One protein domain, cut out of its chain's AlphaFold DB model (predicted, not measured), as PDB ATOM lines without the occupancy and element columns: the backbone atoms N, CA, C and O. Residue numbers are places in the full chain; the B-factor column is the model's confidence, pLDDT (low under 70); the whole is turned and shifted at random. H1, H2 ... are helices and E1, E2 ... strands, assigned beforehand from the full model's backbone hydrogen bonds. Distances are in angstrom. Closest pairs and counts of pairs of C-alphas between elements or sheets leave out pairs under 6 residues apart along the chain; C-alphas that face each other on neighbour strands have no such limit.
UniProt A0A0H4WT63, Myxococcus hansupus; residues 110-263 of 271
ATOM      1  N   GLU A 110     152.995 148.165 241.556       92.12
ATOM      2  CA  GLU A 110     153.363 147.149 240.569       92.12
ATOM      3  C   GLU A 110     153.390 147.666 239.119       92.12
ATOM      4  O   GLU A 110     153.919 147.004 238.228       92.12
ATOM      5  N   ALA A 111     152.878 148.874 238.846       93.50
ATOM      6  CA  ALA A 111     152.950 149.465 237.508       93.50
ATOM      7  C   ALA A 111     154.400 149.615 237.017       93.50
ATOM      8  O   ALA A 111     154.682 149.494 235.826       93.50
ATOM      9  N   LYS A 112     155.344 149.846 237.936       93.56
ATOM     10  CA  LYS A 112     156.772 149.979 237.610       93.56
ATOM     11  C   LYS A 112     157.448 148.641 237.303       93.56
ATOM     12  O   LYS A 112     158.524 148.644 236.698       93.56
ATOM     13  N   ASP A 113     156.807 147.526 237.636       94.94
ATOM     14  CA  ASP A 113     157.270 146.172 237.312       94.94
ATOM     15  C   ASP A 113     156.857 145.748 235.894       94.94
ATOM     16  O   ASP A 113     157.209 144.663 235.431       94.94
ATOM     17  N   CYS A 114     156.164 146.636 235.172       96.81
ATOM     18  CA  CYS A 114     155.716 146.417 233.807       96.81
ATOM     19  C   CYS A 114     156.522 147.214 232.765       96.81
ATOM     20  O   CYS A 114     157.098 148.271 233.047       96.81
ATOM     21  N   VAL A 115     156.508 146.716 231.527       97.31
ATOM     22  CA  VAL A 115     156.872 147.451 230.306       97.31
ATOM     23  C   VAL A 115     155.610 147.667 229.472       97.31
ATOM     24  O   VAL A 115     154.882 146.720 229.186       97.31
ATOM     25  N   TYR A 116     155.350 148.906 229.059       97.31
ATOM     26  CA  TYR A 116     154.162 149.285 228.292       97.31
ATOM     27  C   TYR A 116     154.507 149.392 226.808       97.31
ATOM     28  O   TYR A 116     155.261 150.276 226.397       97.31
ATOM     29  N   LEU A 117     153.963 148.496 225.990       96.88
ATOM     30  CA  LEU A 117     154.240 148.445 224.557       96.88
ATOM     31  C   LEU A 117     153.029 148.932 223.761       96.88
ATOM     32  O   LEU A 117     151.977 148.293 223.756       96.88
ATOM     33  N   ALA A 118     153.189 150.053 223.059       95.38
ATOM     34  CA  ALA A 118     152.183 150.552 222.130       95.38
ATOM     35  C   ALA A 118     152.243 149.790 220.798       95.38
ATOM     36  O   ALA A 118     153.315 149.642 220.203       95.38
ATOM     37  N   VAL A 119     151.078 149.358 220.316       93.81
ATOM     38  CA  VAL A 119     150.900 148.648 219.045       93.81
ATOM     39  C   VAL A 119     149.962 149.458 218.159       93.81
ATOM     40  O   VAL A 119     148.786 149.660 218.479       93.81
ATOM     41  N   GLY A 120     150.504 149.964 217.053       88.31
ATOM     42  CA  GLY A 120     149.751 150.778 216.110       88.31
ATOM     43  C   GLY A 120     148.859 149.967 215.182       88.31
ATOM     44  O   GLY A 120     149.087 148.789 214.936       88.31
ATOM     45  N   GLY A 121     147.801 150.613 214.696       80.75
ATOM     46  CA  GLY A 121     146.942 150.092 213.638       80.75
ATOM     47  C   GLY A 121     147.430 150.471 212.239       80.75
ATOM     48  O   GLY A 121     148.531 151.002 212.075       80.75
ATOM     49  N   LEU A 122     146.571 150.232 211.242       69.62
ATOM     50  CA  LEU A 122     146.780 150.633 209.844       69.62
ATOM     51  C   LEU A 122     147.299 152.078 209.738       69.62
ATOM     52  O   LEU A 122     146.836 152.954 210.474       69.62
ATOM     53  N   PHE A 123     148.231 152.316 208.812       65.75
ATOM     54  CA  PHE A 123     148.808 153.630 208.478       65.75
ATOM     55  C   PHE A 123     149.627 154.321 209.576       65.75
ATOM     56  O   PHE A 123     150.066 155.458 209.394       65.75
ATOM     57  N   SER A 124     149.864 153.668 210.716       56.81
ATOM     58  CA  SER A 124     150.663 154.278 211.784       56.81
ATOM     59  C   SER A 124     152.157 154.419 211.439       56.81
ATOM     60  O   SER A 124     152.817 155.256 212.049       56.81
ATOM     61  N   GLU A 125     152.678 153.698 210.434       59.59
ATOM     62  CA  GLU A 125     154.036 153.904 209.894       59.59
ATOM     63  C   GLU A 125     154.123 155.110 208.938       59.59
ATOM     64  O   GLU A 125     155.164 155.769 208.884       59.59
ATOM     65  N   ALA A 126     153.035 155.436 208.227       51.44
ATOM     66  CA  ALA A 126     152.957 156.575 207.306       51.44
ATOM     67  C   ALA A 126     152.653 157.906 208.019       51.44
ATOM     68  O   ALA A 126     152.980 158.983 207.512       51.44
ATOM     69  N   ALA A 127     152.041 157.850 209.203       55.56
ATOM     70  CA  ALA A 127     151.872 159.021 210.050       55.56
ATOM     71  C   ALA A 127     153.239 159.489 210.589       55.56
ATOM     72  O   ALA A 127     154.043 158.658 211.022       55.56
ATOM     73  N   PRO A 128     153.517 160.808 210.637       58.03
ATOM     74  CA  PRO A 128     154.644 161.327 211.401       58.03
ATOM     75  C   PRO A 128     154.634 160.701 212.796       58.03
ATOM     76  O   PRO A 128     153.621 160.784 213.493       58.03
ATOM     77  N   LYS A 129     155.738 160.058 213.199       53.03
ATOM     78  CA  LYS A 129     155.833 159.327 214.481       53.03
ATOM     79  C   LYS A 129     155.354 160.181 215.666       53.03
ATOM     80  O   LYS A 129     154.661 159.663 216.536       53.03
ATOM     81  N   GLN A 130     155.584 161.495 215.556       53.12
ATOM     82  CA  GLN A 130     155.144 162.594 216.427       53.12
ATOM     83  C   GLN A 130     153.630 162.674 216.689       53.12
ATOM     84  O   GLN A 130     153.202 163.414 217.574       53.12
ATOM     85  N   LEU A 131     152.799 161.961 215.924       63.75
ATOM     86  CA  LEU A 131     151.340 162.063 215.981       63.75
ATOM     87  C   LEU A 131     150.650 160.810 216.527       63.75
ATOM     88  O   LEU A 131     149.444 160.851 216.760       63.75
ATOM     89  N   TYR A 132     151.377 159.712 216.762       74.25
ATOM     90  CA  TYR A 132     150.750 158.436 217.106       74.25
ATOM     91  C   TYR A 132     151.339 157.820 218.379       74.25
ATOM     92  O   TYR A 132     152.458 157.307 218.387       74.25
ATOM     93  N   PHE A 133     150.565 157.871 219.468       86.06
ATOM     94  CA  PHE A 133     150.930 157.488 220.843       86.06
ATOM     95  C   PHE A 133     152.044 158.301 221.527       86.06
ATOM     96  O   PHE A 133     152.229 158.095 222.719       86.06
ATOM     97  N   ASP A 134     152.749 159.235 220.873       83.75
ATOM     98  CA  ASP A 134     153.909 159.917 221.493       83.75
ATOM     99  C   ASP A 134     153.542 160.613 222.801       83.75
ATOM    100  O   ASP A 134     154.062 160.252 223.848       83.75
ATOM    101  N   ARG A 135     152.527 161.483 222.789       87.38
ATOM    102  CA  ARG A 135     152.068 162.154 224.017       87.38
ATOM    103  C   ARG A 135     151.615 161.178 225.105       87.38
ATOM    104  O   ARG A 135     151.750 161.475 226.287       87.38
ATOM    105  N   ASN A 136     151.049 160.032 224.723       90.62
ATOM    106  CA  ASN A 136     150.631 159.007 225.675       90.62
ATOM    107  C   ASN A 136     151.845 158.312 226.298       90.62
ATOM    108  O   ASN A 136     151.873 158.113 227.507       90.62
ATOM    109  N   LEU A 137     152.837 157.953 225.483       91.94
ATOM    110  CA  LEU A 137     154.067 157.316 225.939       91.94
ATOM    111  C   LEU A 137     154.916 158.280 226.770       91.94
ATOM    112  O   LEU A 137     155.353 157.888 227.844       91.94
ATOM    113  N   ASP A 138     155.046 159.538 226.348       91.44
ATOM    114  CA  ASP A 138     155.714 160.600 227.107       91.44
ATOM    115  C   ASP A 138     155.055 160.786 228.477       91.44
ATOM    116  O   ASP A 138     155.734 160.893 229.498       91.44
ATOM    117  N   ALA A 139     153.718 160.777 228.530       90.88
ATOM    118  CA  ALA A 139     152.989 160.872 229.788       90.88
ATOM    119  C   ALA A 139     153.252 159.665 230.703       90.88
ATOM    120  O   ALA A 139     153.387 159.848 231.911       90.88
ATOM    121  N   LEU A 140     153.353 158.449 230.156       93.50
ATOM    122  CA  LEU A 140     153.705 157.250 230.925       93.50
ATOM    123  C   LEU A 140     155.169 157.294 231.403       93.50
ATOM    124  O   LEU A 140     155.435 157.016 232.574       93.50
ATOM    125  N   GLU A 141     156.114 157.700 230.551       94.75
ATOM    126  CA  GLU A 141     157.525 157.876 230.928       94.75
ATOM    127  C   GLU A 141     157.694 158.951 232.006       94.75
ATOM    128  O   GLU A 141     158.456 158.750 232.953       94.75
ATOM    129  N   ALA A 142     156.931 160.046 231.942       92.56
ATOM    130  CA  ALA A 142     156.921 161.088 232.968       92.56
ATOM    131  C   ALA A 142     156.421 160.581 234.338       92.56
ATOM    132  O   ALA A 142     156.760 161.166 235.366       92.56
ATOM    133  N   GLN A 143     155.665 159.476 234.378       91.19
ATOM    134  CA  GLN A 143     155.302 158.766 235.616       91.19
ATOM    135  C   GLN A 143     156.371 157.746 236.066       91.19
ATOM    136  O   GLN A 143     156.190 157.034 237.058       91.19
ATOM    137  N   GLY A 144     157.502 157.667 235.360       93.00
ATOM    138  CA  GLY A 144     158.599 156.740 235.630       93.00
ATOM    139  C   GLY A 144     158.356 155.321 235.115       93.00
ATOM    140  O   GLY A 144     158.962 154.382 235.633       93.00
ATOM    141  N   LEU A 145     157.455 155.143 234.142       95.00
ATOM    142  CA  LEU A 145     157.152 153.845 233.541       95.00
ATOM    143  C   LEU A 145     158.079 153.547 232.361       95.00
ATOM    144  O   LEU A 145     158.507 154.446 231.641       95.00
ATOM    145  N   GLN A 146     158.374 152.265 232.139       96.06
ATOM    146  CA  GLN A 146     159.119 151.836 230.956       96.06
ATOM    147  C   GLN A 146     158.164 151.652 229.789       96.06
ATOM    148  O   GLN A 146     157.205 150.892 229.897       96.06
ATOM    149  N   VAL A 147     158.447 152.300 228.663       96.06
ATOM    150  CA  VAL A 147     157.594 152.213 227.477       96.06
ATOM    151  C   VAL A 147     158.376 151.856 226.221       96.06
ATOM    152  O   VAL A 147     159.586 152.089 226.123       96.06
ATOM    153  N   GLY A 148     157.666 151.335 225.227       92.19
ATOM    154  CA  GLY A 148     158.195 151.054 223.902       92.19
ATOM    155  C   GLY A 148     157.104 151.054 222.837       92.19
ATOM    156  O   GLY A 148     155.907 151.106 223.127       92.19
ATOM    157  N   ARG A 149     157.539 150.978 221.582       92.06
ATOM    158  CA  ARG A 149     156.666 150.754 220.427       92.06
ATOM    159  C   ARG A 149     156.987 149.411 219.811       92.06
ATOM    160  O   ARG A 149     158.159 149.083 219.647       92.06
ATOM    161  N   VAL A 150     155.951 148.683 219.423       91.81
ATOM    162  CA  VAL A 150     156.120 147.488 218.604       91.81
ATOM    163  C   VAL A 150     156.243 147.919 217.140       91.81
ATOM    164  O   VAL A 150     155.357 148.622 216.651       91.81
ATOM    165  N   PRO A 151     157.308 147.512 216.425       87.44
ATOM    166  CA  PRO A 151     157.527 147.872 215.026       87.44
ATOM    167  C   PRO A 151     156.716 146.959 214.092       87.44
ATOM    168  O   PRO A 151     157.287 146.264 213.245       87.44
ATOM    169  N   VAL A 152     155.398 146.902 214.304       81.19
ATOM    170  CA  VAL A 152     154.481 146.148 213.439       81.19
ATOM    171  C   VAL A 152     154.548 146.680 212.016       81.19
ATOM    172  O   VAL A 152     154.753 147.871 211.809       81.19
ATOM    173  N   ASP A 153     154.368 145.789 211.049       78.81
ATOM    174  CA  ASP A 153     154.246 146.174 209.652       78.81
ATOM    175  C   ASP A 153     152.789 146.563 209.407       78.81
ATOM    176  O   ASP A 153     151.896 145.710 209.461       78.81
ATOM    177  N   THR A 154     152.505 147.858 209.251       67.94
ATOM    178  CA  THR A 154     151.102 148.313 209.262       67.94
ATOM    179  C   THR A 154     150.302 147.808 208.079       67.94
ATOM    180  O   THR A 154     149.074 147.851 208.120       67.94
ATOM    181  N   ASP A 155     150.994 147.282 207.078       66.81
ATOM    182  CA  ASP A 155     150.426 146.883 205.807       66.81
ATOM    183  C   ASP A 155     150.258 145.363 205.750       66.81
ATOM    184  O   ASP A 155     149.591 144.848 204.860       66.81
ATOM    185  N   MET A 156     150.778 144.622 206.727       75.38
ATOM    186  CA  MET A 156     150.629 143.173 206.791       75.38
ATOM    187  C   MET A 156     149.409 142.734 207.605       75.38
ATOM    188  O   MET A 156     148.904 143.431 208.492       75.38
ATOM    189  N   GLY A 157     148.942 141.522 207.305       77.19
ATOM    190  CA  GLY A 157     147.816 140.906 207.996       77.19
ATOM    191  C   GLY A 157     148.051 140.689 209.496       77.19
ATOM    192  O   GLY A 157     149.179 140.717 209.999       77.19
ATOM    193  N   VAL A 158     146.961 140.465 210.221       84.19
ATOM    194  CA  VAL A 158     146.914 140.291 211.679       84.19
ATOM    195  C   VAL A 158     147.820 139.151 212.144       84.19
ATOM    196  O   VAL A 158     148.592 139.333 213.083       84.19
ATOM    197  N   GLU A 159     147.792 138.000 211.466       85.19
ATOM    198  CA  GLU A 159     148.628 136.845 211.833       85.19
ATOM    199  C   GLU A 159     150.131 137.116 211.641       85.19
ATOM    200  O   GLU A 159     150.953 136.660 212.432       85.19
ATOM    201  N   ASN A 160     150.510 137.905 210.629       87.25
ATOM    202  CA  ASN A 160     151.909 138.282 210.426       87.25
ATOM    203  C   ASN A 160     152.393 139.222 211.540       87.25
ATOM    204  O   ASN A 160     153.447 139.008 212.140       87.25
ATOM    205  N   ASN A 161     151.597 140.242 211.861       90.56
ATOM    206  CA  ASN A 161     151.942 141.180 212.925       90.56
ATOM    207  C   ASN A 161     151.902 140.540 214.312       90.56
ATOM    208  O   ASN A 161     152.664 140.957 215.183       90.56
ATOM    209  N   ALA A 162     151.097 139.494 214.510       93.50
ATOM    210  CA  ALA A 162     151.098 138.714 215.739       93.50
ATOM    211  C   ALA A 162     152.499 138.164 216.070       93.50
ATOM    212  O   ALA A 162     152.920 138.214 217.225       93.50
ATOM    213  N   ALA A 163     153.260 137.709 215.066       94.06
ATOM    214  CA  ALA A 163     154.630 137.231 215.259       94.06
ATOM    215  C   ALA A 163     155.598 138.356 215.677       94.06
ATOM    216  O   ALA A 163     156.478 138.146 216.514       94.06
ATOM    217  N   ILE A 164     155.417 139.567 215.137       94.81
ATOM    218  CA  ILE A 164     156.210 140.748 215.518       94.81
ATOM    219  C   ILE A 164     155.890 141.156 216.961       94.81
ATOM    220  O   ILE A 164     156.804 141.391 217.754       94.81
ATOM    221  N   VAL A 165     154.603 141.193 217.322       96.31
ATOM    222  CA  VAL A 165     154.162 141.480 218.694       96.31
ATOM    223  C   VAL A 165     154.718 140.441 219.665       96.31
ATOM    224  O   VAL A 165     155.269 140.820 220.697       96.31
ATOM    225  N   ARG A 166     154.653 139.149 219.323       96.94
ATOM    226  CA  ARG A 166     155.245 138.064 220.118       96.94
ATOM    227  C   ARG A 166     156.717 138.332 220.417       96.94
ATOM    228  O   ARG A 166     157.118 138.279 221.575       96.94
ATOM    229  N   GLN A 167     157.514 138.640 219.396       96.69
ATOM    230  CA  GLN A 167     158.943 138.894 219.585       96.69
ATOM    231  C   GLN A 167     159.188 140.111 220.488       96.69
ATOM    232  O   GLN A 167     160.005 140.039 221.402       96.69
ATOM    233  N   ALA A 168     158.423 141.189 220.297       96.69
ATOM    234  CA  ALA A 168     158.519 142.387 221.125       96.69
ATOM    235  C   ALA A 168     158.195 142.127 222.603       96.69
ATOM    236  O   ALA A 168     158.878 142.650 223.484       96.69
ATOM    237  N   VAL A 169     157.177 141.303 222.878       97.25
ATOM    238  CA  VAL A 169     156.826 140.882 224.241       97.25
ATOM    239  C   VAL A 169     157.968 140.086 224.864       97.25
ATOM    240  O   VAL A 169     158.398 140.415 225.966       97.25
ATOM    241  N   LEU A 170     158.489 139.078 224.156       96.62
ATOM    242  CA  LEU A 170     159.587 138.248 224.657       96.62
ATOM    243  C   LEU A 170     160.838 139.081 224.946       96.62
ATOM    244  O   LEU A 170     161.482 138.882 225.971       96.62
ATOM    245  N   ASP A 171     161.161 140.043 224.081       95.25
ATOM    246  CA  ASP A 171     162.304 140.933 224.275       95.25
ATOM    247  C   ASP A 171     162.126 141.861 225.482       95.25
ATOM    248  O   ASP A 171     163.058 142.013 226.274       95.25
ATOM    249  N   ALA A 172     160.935 142.436 225.664       94.62
ATOM    250  CA  ALA A 172     160.622 143.279 226.818       94.62
ATOM    251  C   ALA A 172     160.603 142.488 228.140       94.62
ATOM    252  O   ALA A 172     160.989 143.021 229.183       94.62
ATOM    253  N   ALA A 173     160.209 141.214 228.092       93.56
ATOM    254  CA  ALA A 173     160.115 140.341 229.257       93.56
ATOM    255  C   ALA A 173     161.467 139.776 229.737       93.56
ATOM    256  O   ALA A 173     161.544 139.270 230.857       93.56
ATOM    257  N   LYS A 174     162.558 139.898 228.959       90.19
ATOM    258  CA  LYS A 174     163.892 139.339 229.299       90.19
ATOM    259  C   LYS A 174     164.421 139.748 230.675       90.19
ATOM    260  O   LYS A 174     165.169 138.995 231.288       90.19
ATOM    261  N   ASN A 175     164.029 140.921 231.166       85.94
ATOM    262  CA  ASN A 175     164.458 141.441 232.464       85.94
ATOM    263  C   ASN A 175     163.529 141.027 233.623       85.94
ATOM    264  O   ASN A 175     163.572 141.647 234.684       85.94
ATOM    265  N   GLY A 176     162.659 140.032 233.419       87.88
ATOM    266  CA  GLY A 176     161.705 139.544 234.423       87.88
ATOM    267  C   GLY A 176     160.483 140.444 234.628       87.88
ATOM    268  O   GLY A 176     159.703 140.211 235.547       87.88
ATOM    269  N   LYS A 177     160.312 141.473 233.791       92.88
ATOM    270  CA  LYS A 177     159.154 142.370 233.827       92.88
ATOM    271  C   LYS A 177     157.978 141.787 233.064       92.88
ATOM    272  O   LYS A 177     158.163 141.155 232.026       92.88
ATOM    273  N   GLN A 178     156.769 142.077 233.536       96.38
ATOM    274  CA  GLN A 178     155.567 141.786 232.763       96.38
ATOM    275  C   GLN A 178     155.339 142.861 231.692       96.38
ATOM    276  O   GLN A 178     155.837 143.983 231.780       96.38
ATOM    277  N   VAL A 179     154.568 142.529 230.666       97.62
ATOM    278  CA  VAL A 179     154.263 143.420 229.547       97.62
ATOM    279  C   VAL A 179     152.795 143.825 229.591       97.62
ATOM    280  O   VAL A 179     151.907 142.990 229.764       97.62
ATOM    281  N   VAL A 180     152.534 145.114 229.399       97.69
ATOM    282  CA  VAL A 180     151.201 145.656 229.131       97.69
ATOM    283  C   VAL A 180     151.161 146.095 227.673       97.69
ATOM    284  O   VAL A 180     151.857 147.030 227.276       97.69
ATOM    285  N   LEU A 181     150.348 145.420 226.865       97.81
ATOM    286  CA  LEU A 181     150.129 145.786 225.467       97.81
ATOM    287  C   LEU A 181     149.049 146.869 225.382       97.81
ATOM    288  O   LEU A 181     147.996 146.744 226.005       97.81
ATOM    289  N   ILE A 182     149.290 147.915 224.593       97.31
ATOM    290  CA  ILE A 182     148.333 148.995 224.322       97.31
ATOM    291  C   ILE A 182     148.108 149.051 222.812       97.31
ATOM    292  O   ILE A 182     148.882 149.662 222.077       97.31
ATOM    293  N   GLY A 183     147.058 148.388 222.337       94.81
ATOM    294  CA  GLY A 183     146.737 148.302 220.917       94.81
ATOM    295  C   GLY A 183     145.647 149.284 220.505       94.81
ATOM    296  O   GLY A 183     144.569 149.293 221.096       94.81
ATOM    297  N   HIS A 184     145.881 150.081 219.463       92.44
ATOM    298  CA  HIS A 184     144.842 150.925 218.861       92.44
ATOM    299  C   HIS A 184     144.400 150.371 217.504       92.44
ATOM    300  O   HIS A 184     145.232 149.950 216.697       92.44
ATOM    301  N   SER A 185     143.091 150.394 217.230       89.62
ATOM    302  CA  SER A 185     142.519 149.923 215.962       89.62
ATOM    303  C   SER A 185     143.019 148.501 215.633       89.62
ATOM    304  O   SER A 185     142.922 147.619 216.497       89.62
ATOM    305  N   LYS A 186     143.594 148.264 214.443       89.06
ATOM    306  CA  LYS A 186     144.201 146.978 214.050       89.06
ATOM    307  C   LYS A 186     145.292 146.499 215.019       89.06
ATOM    308  O   LYS A 186     145.355 145.305 215.279       89.06
ATOM    309  N   GLY A 187     146.057 147.390 215.650       91.06
ATOM    310  CA  GLY A 187     147.109 147.006 216.600       91.06
ATOM    311  C   GLY A 187     146.586 146.250 217.825       91.06
ATOM    312  O   GLY A 187     147.277 145.394 218.380       91.06
ATOM    313  N   GLY A 188     145.331 146.492 218.223       92.50
ATOM    314  CA  GLY A 188     144.673 145.676 219.249       92.50
ATOM    315  C   GLY A 188     144.300 144.276 218.763       92.50
ATOM    316  O   GLY A 188     144.342 143.342 219.558       92.50
ATOM    317  N   LEU A 189     144.006 144.101 217.469       92.31
ATOM    318  CA  LEU A 189     143.783 142.780 216.871       92.31
ATOM    319  C   LEU A 189     145.091 142.015 216.689       92.31
ATOM    320  O   LEU A 189     145.126 140.833 217.006       92.31
ATOM    321  N   ASP A 190     146.153 142.688 216.246       93.75
ATOM    322  CA  ASP A 190     147.498 142.111 216.131       93.75
ATOM    323  C   ASP A 190     147.968 141.587 217.497       93.75
ATOM    324  O   ASP A 190     148.448 140.461 217.622       93.75
ATOM    325  N   SER A 191     147.737 142.380 218.550       95.38
ATOM    326  CA  SER A 191     148.044 141.999 219.932       95.38
ATOM    327  C   SER A 191     147.195 140.831 220.427       95.38
ATOM    328  O   SER A 191     147.716 139.887 221.015       95.38
ATOM    329  N   ALA A 192     145.885 140.872 220.177       93.75
ATOM    330  CA  ALA A 192     144.974 139.788 220.533       93.75
ATOM    331  C   ALA A 192     145.341 138.476 219.834       93.75
ATOM    332  O   ALA A 192     145.323 137.413 220.451       93.75
ATOM    333  N   ALA A 193     145.697 138.558 218.552       92.94
ATOM    334  CA  ALA A 193     146.117 137.415 217.769       92.94
ATOM    335  C   ALA A 193     147.426 136.831 218.293       92.94
ATOM    336  O   ALA A 193     147.510 135.617 218.445       92.94
ATOM    337  N   ALA A 194     148.397 137.669 218.671       95.50
ATOM    338  CA  ALA A 194     149.623 137.199 219.309       95.50
ATOM    339  C   ALA A 194     149.326 136.382 220.574       95.50
ATOM    340  O   ALA A 194     149.804 135.260 220.705       95.50
ATOM    341  N   LEU A 195     148.479 136.900 221.467       94.19
ATOM    342  CA  LEU A 195     148.105 136.196 222.700       94.19
ATOM    343  C   LEU A 195     147.356 134.883 222.445       94.19
ATOM    344  O   LEU A 195     147.491 133.939 223.219       94.19
ATOM    345  N   ALA A 196     146.562 134.813 221.376       92.06
ATOM    346  CA  ALA A 196     145.779 133.625 221.052       92.06
ATOM    347  C   ALA A 196     146.565 132.566 220.255       92.06
ATOM    348  O   ALA A 196     146.226 131.382 220.300       92.06
ATOM    349  N   MET A 197     147.594 132.978 219.510       93.00
ATOM    350  CA  MET A 197     148.435 132.099 218.690       93.00
ATOM    351  C   MET A 197     149.682 131.603 219.429       93.00
ATOM    352  O   MET A 197     150.199 130.545 219.078       93.00
ATOM    353  N   TYR A 198     150.149 132.344 220.438       94.31
ATOM    354  CA  TYR A 198     151.383 132.066 221.178       94.31
ATOM    355  C   TYR A 198     151.098 131.973 222.684       94.31
ATOM    356  O   TYR A 198     151.262 132.960 223.409       94.31
ATOM    357  N   PRO A 199     150.634 130.805 223.177       91.56
ATOM    358  CA  PRO A 199     150.267 130.614 224.581       91.56
ATOM    359  C   PRO A 199     151.395 130.920 225.571       91.56
ATOM    360  O   PRO A 199     151.110 131.321 226.696       91.56
ATOM    361  N   GLU A 200     152.661 130.804 225.158       93.81
ATOM    362  CA  GLU A 200     153.820 131.164 225.984       93.81
ATOM    363  C   GLU A 200     153.822 132.642 226.411       93.81
ATOM    364  O   GLU A 200     154.446 133.006 227.401       93.81
ATOM    365  N   LEU A 201     153.093 133.515 225.705       94.75
ATOM    366  CA  LEU A 201     152.981 134.923 226.078       94.75
ATOM    367  C   LEU A 201     152.137 135.145 227.340       94.75
ATOM    368  O   LEU A 201     152.240 136.216 227.936       94.75
ATOM    369  N   GLN A 202     151.327 134.168 227.769       91.19
ATOM    370  CA  GLN A 202     150.490 134.295 228.971       91.19
ATOM    371  C   GLN A 202     151.321 134.519 230.241       91.19
ATOM    372  O   GLN A 202     150.888 135.244 231.129       91.19
ATOM    373  N   GLU A 203     152.533 133.963 230.309       92.06
ATOM    374  CA  GLU A 203     153.438 134.148 231.452       92.06
ATOM    375  C   GLU A 203     154.088 135.540 231.473       92.06
ATOM    376  O   GLU A 203     154.552 136.015 232.510       92.06
ATOM    377  N   HIS A 204     154.117 136.216 230.324       95.75
ATOM    378  CA  HIS A 204     154.820 137.481 230.143       95.75
ATOM    379  C   HIS A 204     153.884 138.686 230.082       95.75
ATOM    380  O   HIS A 204     154.312 139.797 230.388       95.75
ATOM    381  N   VAL A 205     152.621 138.508 229.691       96.44
ATOM    382  CA  VAL A 205     151.682 139.615 229.471       96.44
ATOM    383  C   VAL A 205     150.728 139.762 230.649       96.44
ATOM    384  O   VAL A 205     149.866 138.923 230.880       96.44
ATOM    385  N   ARG A 206     150.839 140.895 231.352       95.31
ATOM    386  CA  ARG A 206     149.934 141.294 232.442       95.31
ATOM    387  C   ARG A 206     148.546 141.639 231.910       95.31
ATOM    388  O   ARG A 206     147.541 141.296 232.520       95.31
ATOM    389  N   ALA A 207     148.496 142.399 230.815       95.06
ATOM    390  CA  ALA A 207     147.250 142.918 230.266       95.06
ATOM    391  C   ALA A 207     147.380 143.319 228.791       95.06
ATOM    392  O   ALA A 207     148.439 143.754 228.332       95.06
ATOM    393  N   LEU A 208     146.250 143.256 228.085       95.81
ATOM    394  CA  LEU A 208     146.033 143.904 226.795       95.81
ATOM    395  C   LEU A 208     144.964 144.991 226.955       95.81
ATOM    396  O   LEU A 208     143.809 144.704 227.254       95.81
ATOM    397  N   VAL A 209     145.349 146.239 226.704       95.56
ATOM    398  CA  VAL A 209     144.457 147.395 226.609       95.56
ATOM    399  C   VAL A 209     144.187 147.663 225.135       95.56
ATOM    400  O   VAL A 209     145.122 147.867 224.363       95.56
ATOM    401  N   THR A 210     142.916 147.679 224.735       93.69
ATOM    402  CA  THR A 210     142.536 148.022 223.357       93.69
ATOM    403  C   THR A 210     141.788 149.342 223.289       93.69
ATOM    404  O   THR A 210     140.951 149.648 224.138       93.69
ATOM    405  N   ILE A 211     142.101 150.138 222.270       93.25
ATOM    406  CA  ILE A 211     141.507 151.450 222.026       93.25
ATOM    407  C   ILE A 211     140.893 151.401 220.630       93.25
ATOM    408  O   ILE A 211     141.608 151.259 219.641       93.25
ATOM    409  N   GLN A 212     139.564 151.483 220.549       90.25
ATOM    410  CA  GLN A 212     138.823 151.499 219.276       90.25
ATOM    411  C   GLN A 212     139.180 150.334 218.326       90.25
ATOM    412  O   GLN A 212     139.169 150.478 217.105       90.25
ATOM    413  N   SER A 213     139.510 149.162 218.873       89.50
ATOM    414  CA  SER A 213     139.848 147.983 218.075       89.50
ATOM    415  C   SER A 213     138.590 147.270 217.573       89.50
ATOM    416  O   SER A 213     137.741 146.899 218.389       89.50
ATOM    417  N   PRO A 214     138.456 147.018 216.258       88.94
ATOM    418  CA  PRO A 214     137.274 146.376 215.689       88.94
ATOM    419  C   PRO A 214     137.322 144.853 215.899       88.94
ATOM    420  O   PRO A 214     137.487 144.081 214.960       88.94
ATOM    421  N   TYR A 215     137.189 144.398 217.149       85.38
ATOM    422  CA  TYR A 215     137.313 142.982 217.535       85.38
ATOM    423  C   TYR A 215     136.351 142.062 216.780       85.38
ATOM    424  O   TYR A 215     136.751 141.008 216.282       85.38
ATOM    425  N   GLY A 216     135.095 142.502 216.668       83.94
ATOM    426  CA  GLY A 216     134.056 141.841 215.883       83.94
ATOM    427  C   GLY A 216     134.085 142.193 214.398       83.94
ATOM    428  O   GLY A 216     133.230 141.719 213.669       83.94
ATOM    429  N   GLY A 217     135.031 143.004 213.941       84.06
ATOM    430  CA  GLY A 217     135.105 143.489 212.569       84.06
ATOM    431  C   GLY A 217     134.472 144.867 212.392       84.06
ATOM    432  O   GLY A 217     133.877 145.430 213.315       84.06
ATOM    433  N   SER A 218     134.657 145.426 211.201       76.31
ATOM    434  CA  SER A 218     134.216 146.757 210.797       76.31
ATOM    435  C   SER A 218     133.415 146.662 209.495       76.31
ATOM    436  O   SER A 218     133.899 146.047 208.543       76.31
ATOM    437  N   PRO A 219     132.235 147.301 209.401       64.12
ATOM    438  CA  PRO A 219     131.445 147.310 208.169       64.12
ATOM    439  C   PRO A 219     132.227 147.943 207.011       64.12
ATOM    440  O   PRO A 219     132.238 147.404 205.911       64.12
ATOM    441  N   MET A 220     133.013 148.985 207.310       59.81
ATOM    442  CA  MET A 220     133.837 149.706 206.338       59.81
ATOM    443  C   MET A 220     134.929 148.834 205.687       59.81
ATOM    444  O   MET A 220     135.430 149.176 204.621       59.81
ATOM    445  N   ALA A 221     135.294 147.707 206.307       61.50
ATOM    446  CA  ALA A 221     136.269 146.768 205.762       61.50
ATOM    447  C   ALA A 221     135.674 145.849 204.683       61.50
ATOM    448  O   ALA A 221     136.329 145.585 203.682       61.50
ATOM    449  N   GLN A 222     134.431 145.386 204.855       58.22
ATOM    450  CA  GLN A 222     133.762 144.535 203.860       58.22
ATOM    451  C   GLN A 222     133.307 145.351 202.649       58.22
ATOM    452  O   GLN A 222     133.452 144.956 201.496       58.22
ATOM    453  N   ASP A 223     132.826 146.546 202.935       55.41
ATOM    454  CA  ASP A 223     132.463 147.579 201.982       55.41
ATOM    455  C   ASP A 223     133.600 147.932 200.993       55.41
ATOM    456  O   ASP A 223     133.350 148.258 199.829       55.41
ATOM    457  N   LEU A 224     134.855 147.798 201.436       54.38
ATOM    458  CA  LEU A 224     136.056 147.934 200.612       54.38
ATOM    459  C   LEU A 224     136.258 146.759 199.635       54.38
ATOM    460  O   LEU A 224     136.897 146.929 198.597       54.38
ATOM    461  N   LEU A 225     135.728 145.576 199.955       57.38
ATOM    462  CA  LEU A 225     135.869 144.349 199.165       57.38
ATOM    463  C   LEU A 225     134.733 144.154 198.162       57.38
ATOM    464  O   LEU A 225     134.988 143.701 197.045       57.38
ATOM    465  N   ASP A 226     133.510 144.525 198.540       54.09
ATOM    466  CA  ASP A 226     132.293 144.220 197.780       54.09
ATOM    467  C   ASP A 226     132.039 145.167 196.601       54.09
ATOM    468  O   ASP A 226     131.285 144.833 195.684       54.09
ATOM    469  N   ASN A 227     132.649 146.354 196.596       55.66
ATOM    470  CA  ASN A 227     132.444 147.343 195.544       55.66
ATOM    471  C   ASN A 227     133.756 147.634 194.793       55.66
ATOM    472  O   ASN A 227     134.627 148.297 195.346       55.66
ATOM    473  N   PRO A 228     133.896 147.228 193.515       54.47
ATOM    474  CA  PRO A 228     135.112 147.442 192.726       54.47
ATOM    475  C   PRO A 228     135.526 148.912 192.572       54.47
ATOM    476  O   PRO A 228     136.716 149.196 192.480       54.47
ATOM    477  N   LEU A 229     134.576 149.856 192.565       51.97
ATOM    478  CA  LEU A 229     134.854 151.297 192.488       51.97
ATOM    479  C   LEU A 229     135.340 151.854 193.831       51.97
ATOM    480  O   LEU A 229     136.255 152.673 193.850       51.97
ATOM    481  N   VAL A 230     134.779 151.383 194.949       52.72
ATOM    482  CA  VAL A 230     135.269 151.715 196.301       52.72
ATOM    483  C   VAL A 230     136.621 151.049 196.540       52.72
ATOM    484  O   VAL A 230     137.541 151.706 197.003       52.72
ATOM    485  N   ARG A 231     136.798 149.793 196.124       52.72
ATOM    486  CA  ARG A 231     138.079 149.081 196.123       52.72
ATOM    487  C   ARG A 231     139.124 149.803 195.284       52.72
ATOM    488  O   ARG A 231     140.264 149.888 195.704       52.72
ATOM    489  N   TYR A 232     138.760 150.349 194.126       51.56
ATOM    490  CA  TYR A 232     139.692 151.120 193.307       51.56
ATOM    491  C   TYR A 232     140.005 152.482 193.940       51.56
ATOM    492  O   TYR A 232     141.173 152.828 194.062       51.56
ATOM    493  N   GLY A 233     139.005 153.242 194.401       53.66
ATOM    494  CA  GLY A 233     139.214 154.577 194.975       53.66
ATOM    495  C   GLY A 233     139.856 154.562 196.366       53.66
ATOM    496  O   GLY A 233     140.845 155.250 196.604       53.66
ATOM    497  N   VAL A 234     139.324 153.747 197.277       48.12
ATOM    498  CA  VAL A 234     139.847 153.571 198.635       48.12
ATOM    499  C   VAL A 234     141.042 152.628 198.636       48.12
ATOM    500  O   VAL A 234     141.979 152.919 199.351       48.12
ATOM    501  N   GLY A 235     141.100 151.576 197.815       48.84
ATOM    502  CA  GLY A 235     142.320 150.765 197.678       48.84
ATOM    503  C   GLY A 235     143.486 151.565 197.101       48.84
ATOM    504  O   GLY A 235     144.582 151.449 197.624       48.84
ATOM    505  N   SER A 236     143.256 152.472 196.140       47.19
ATOM    506  CA  SER A 236     144.302 153.412 195.698       47.19
ATOM    507  C   SER A 236     144.694 154.405 196.795       47.19
ATOM    508  O   SER A 236     145.860 154.762 196.884       47.19
ATOM    509  N   ALA A 237     143.763 154.848 197.648       46.25
ATOM    510  CA  ALA A 237     144.077 155.712 198.791       46.25
ATOM    511  C   ALA A 237     144.791 154.958 199.932       46.25
ATOM    512  O   ALA A 237     145.693 155.506 200.552       46.25
ATOM    513  N   VAL A 238     144.414 153.703 200.185       49.59
ATOM    514  CA  VAL A 238     145.021 152.772 201.144       49.59
ATOM    515  C   VAL A 238     146.440 152.446 200.678       49.59
ATOM    516  O   VAL A 238     147.373 152.691 201.430       49.59
ATOM    517  N   GLU A 239     146.629 152.045 199.419       53.72
ATOM    518  CA  GLU A 239     147.947 151.796 198.820       53.72
ATOM    519  C   GLU A 239     148.806 153.074 198.757       53.72
ATOM    520  O   GLU A 239     149.994 153.029 199.064       53.72
ATOM    521  N   ALA A 240     148.228 154.237 198.426       44.59
ATOM    522  CA  ALA A 240     148.954 155.515 198.412       44.59
ATOM    523  C   ALA A 240     149.366 156.002 199.814       44.59
ATOM    524  O   ALA A 240     150.298 156.798 199.936       44.59
ATOM    525  N   LEU A 241     148.687 155.529 200.862       40.25
ATOM    526  CA  LEU A 241     149.032 155.761 202.267       40.25
ATOM    527  C   LEU A 241     149.845 154.602 202.875       40.25
ATOM    528  O   LEU A 241     150.117 154.627 204.073       40.25
ATOM    529  N   GLY A 242     150.243 153.613 202.066       40.50
ATOM    530  CA  GLY A 242     151.083 152.473 202.449       40.50
ATOM    531  C   GLY A 242     150.327 151.167 202.716       40.50
ATOM    532  O   GLY A 242     150.870 150.105 202.469       40.50
ATOM    533  N   GLY A 243     149.053 151.212 203.100       49.44
ATOM    534  CA  GLY A 243     148.276 150.034 203.502       49.44
ATOM    535  C   GLY A 243     148.082 148.977 202.411       49.44
ATOM    536  O   GLY A 243     147.960 149.291 201.227       49.44
ATOM    537  N   SER A 244     147.958 147.707 202.816       56.28
ATOM    538  CA  SER A 244     147.540 146.626 201.914       56.28
ATOM    539  C   SER A 244     146.044 146.325 202.021       56.28
ATOM    540  O   SER A 244     145.422 146.457 203.079       56.28
ATOM    541  N   ILE A 245     145.472 145.829 200.920       57.72
ATOM    542  CA  ILE A 245     144.099 145.304 200.876       57.72
ATOM    543  C   ILE A 245     143.913 144.172 201.900       57.72
ATOM    544  O   ILE A 245     142.877 144.110 202.555       57.72
ATOM    545  N   GLN A 246     144.937 143.338 202.102       58.81
ATOM    546  CA  GLN A 246     144.908 142.205 203.032       58.81
ATOM    547  C   GLN A 246     144.712 142.656 204.488       58.81
ATOM    548  O   GLN A 246     143.945 142.057 205.239       58.81
ATOM    549  N   ALA A 247     145.343 143.761 204.887       63.00
ATOM    550  CA  ALA A 247     145.158 144.322 206.219       63.00
ATOM    551  C   ALA A 247     143.750 144.924 206.419       63.00
ATOM    552  O   ALA A 247     143.283 145.006 207.554       63.00
ATOM    553  N   GLY A 248     143.064 145.305 205.334       62.97
ATOM    554  CA  GLY A 248     141.636 145.630 205.330       62.97
ATOM    555  C   GLY A 248     140.742 144.386 205.407       62.97
ATOM    556  O   GLY A 248     139.801 144.370 206.198       62.97
ATOM    557  N   GLU A 249     141.061 143.323 204.660       68.06
ATOM    558  CA  GLU A 249     140.330 142.041 204.659       68.06
ATOM    559  C   GLU A 249     140.243 141.410 206.056       68.06
ATOM    560  O   GLU A 249     139.195 140.887 206.446       68.06
ATOM    561  N   ASP A 250     141.304 141.524 206.855       73.56
ATOM    562  CA  ASP A 250     141.344 141.002 208.226       73.56
ATOM    563  C   ASP A 250     140.395 141.720 209.197       73.56
ATOM    564  O   ASP A 250     140.086 141.195 210.272       73.56
ATOM    565  N   LEU A 251     139.922 142.918 208.840       77.25
ATOM    566  CA  LEU A 251     138.990 143.701 209.649       77.25
ATOM    567  C   LEU A 251     137.525 143.406 209.306       77.25
ATOM    568  O   LEU A 251     136.640 143.960 209.955       77.25
ATOM    569  N   THR A 252     137.243 142.561 208.316       79.56
ATOM    570  CA  THR A 252     135.867 142.195 207.945       79.56
ATOM    571  C   THR A 252     135.199 141.338 209.015       79.56
ATOM    572  O   THR A 252     135.853 140.629 209.783       79.56
ATOM    573  N   TYR A 253     133.866 141.353 209.051       80.88
ATOM    574  CA  TYR A 253     133.103 140.501 209.962       80.88
ATOM    575  C   TYR A 253     133.426 139.013 209.783       80.88
ATOM    576  O   TYR A 253     133.551 138.291 210.774       80.88
ATOM    577  N   ASP A 254     133.580 138.557 208.541       81.75
ATOM    578  CA  ASP A 254     133.774 137.139 208.242       81.75
ATOM    579  C   ASP A 254     135.199 136.680 208.573       81.75
ATOM    580  O   ASP A 254     135.353 135.647 209.227       81.75
ATOM    581  N   SER A 255     136.225 137.490 208.278       83.06
ATOM    582  CA  SER A 255     137.598 137.215 208.730       83.06
ATOM    583  C   SER A 255     137.693 137.182 210.254       83.06
ATOM    584  O   SER A 255     138.305 136.274 210.817       83.06
ATOM    585  N   ARG A 256     137.035 138.116 210.961       89.25
ATOM    586  CA  ARG A 256     137.024 138.111 212.433       89.25
ATOM    587  C   ARG A 256     136.307 136.892 213.010       89.25
ATOM    588  O   ARG A 256     136.811 136.311 213.969       89.25
ATOM    589  N   LYS A 257     135.179 136.471 212.429       87.62
ATOM    590  CA  LYS A 257     134.487 135.229 212.816       87.62
ATOM    591  C   LYS A 257     135.365 134.002 212.586       87.62
ATOM    592  O   LYS A 257     135.476 133.175 213.486       87.62
ATOM    593  N   ALA A 258     136.003 133.896 211.421       87.88
ATOM    594  CA  ALA A 258     136.881 132.778 211.084       87.88
ATOM    595  C   ALA A 258     138.084 132.698 212.035       87.88
ATOM    596  O   ALA A 258     138.371 131.632 212.581       87.88
ATOM    597  N   PHE A 259     138.729 133.838 212.302       88.12
ATOM    598  CA  PHE A 259     139.838 133.915 213.247       88.12
ATOM    599  C   PHE A 259     139.409 133.466 214.647       88.12
ATOM    600  O   PHE A 259     140.043 132.597 215.236       88.12
ATOM    601  N   LEU A 260     138.304 134.007 215.167       89.50
ATOM    602  CA  LEU A 260     137.815 133.709 216.516       89.50
ATOM    603  C   LEU A 260     137.251 132.287 216.671       89.50
ATOM    604  O   LEU A 260     137.249 131.752 217.778       89.50
ATOM    605  N   ALA A 261     136.812 131.650 215.583       88.38
ATOM    606  CA  ALA A 261     136.451 130.234 215.586       88.38
ATOM    607  C   ALA A 261     137.682 129.329 215.768       88.38
ATOM    608  O   ALA A 261     137.604 128.318 216.464       88.38
ATOM    609  N   LYS A 262     138.822 129.702 215.169       89.50
ATOM    610  CA  LYS A 262     140.100 128.982 215.288       89.50
ATOM    611  C   LYS A 262     140.853 129.330 216.578       89.50
ATOM    612  O   LYS A 262     141.495 128.466 217.167       89.50
ATOM    613  N   HIS A 263     140.745 130.582 217.016       88.25
ATOM    614  CA  HIS A 263     141.432 131.161 218.166       88.25
ATOM    615  C   HIS A 263     140.420 131.870 219.088       88.25
ATOM    616  O   HIS A 263     140.319 133.101 219.064       88.25
TER     617      HIS A 263
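This is residues 110 to 263 of the 271 residues of a protein of Myxococcus hansupus (UniProt A0A0H4WT63). A twisted four-stranded sheet has H3 and H4 packed over one face and H2 over the other, at the E2 edge; beyond the strands' last residues a small lobe of three helices, H6, H7 and H8, extends the long axis. H9 then folds back near H4. The 154 printed residues hold nine named helices and four strands, in the order H1 E1 H2 E2 H3 E3 H4 H5 E4 H6 H7 H8 H9; the sheet runs E2 E1 E3 E4, all parallel, and the class is mixed, helices and strands. The whole is compact, with a radius of gyration of the C-alphas of 15.9 A and spans of 51 by 36 by 20 A.

Find C-alpha 110 at (153.363, 147.149, 240.569), where H1, residues 110 to 113, begins. E1 is 114 to 119, 15.7 A long, H2 134 to 142 and E2 146 to 149. H3, 158 to 173, runs 22.0 A from (146.914, 140.291, 211.679). Next come E3, 178 to 184, 19.8 A; H4, 186 to 197, 16.2 A; H5, 199 to 203; and E4, 205 to 211, 17.3 A. Read on to H6, 219 to 226; H7, 228 to 240, 17.0 A; H8, 245 to 249; and H9, 253 to 262, ending at (140.100, 128.982, 215.288).

Look across the sheet for N 118 and O 148, 2.9 A, between E1 and E2; N 117 and O 180, 2.9 A, between E1 and E3; and N 209 and O 181, 2.8 A, between E3 and E4. E1, H2, E2 and E3, H4 H5, E4 are strand-helix-strand units, parallel neighbour strands with helices between; E2, H3, E3 is a split one, with E1 between its strands; each crossover is right-handed. The sheet makes three layers, helices on both faces: H2 at a height of 9.0 A is on the opposite face from H3, at 8.3 A, and H4, at 8.7 A. H3 and H4 touch at Ala 162 and Ala 194, C-alphas 4.1 A apart, about perpendicular at 76 degrees. H1 and H5 only graze the sheet. H6 touches H7 at Leu 224 and Arg 231, 5.1 A between C-alphas, and H8 at Ala 221 and Gly 248, 5.5 A. H9 and H4 are near each other. Every O i to N i+4 pair is within hydrogen-bond range in H2, H4, H7, H8 and H9; H3 has 10 of 12, H6 2 of 4, H5 0 of 1 with 1 of 2 O i to N i+3 pairs, and H1 is too short.

The C-alphas farthest apart are those of Glu 110 and Leu 229, 51.7 A. The printed part has no cut, and residues 120 to 133 make the long link. Look for pLDDT under 70 at residues 122 to 131, 154 to 155 and 219 to 249; the mean of the printed part is 81.0.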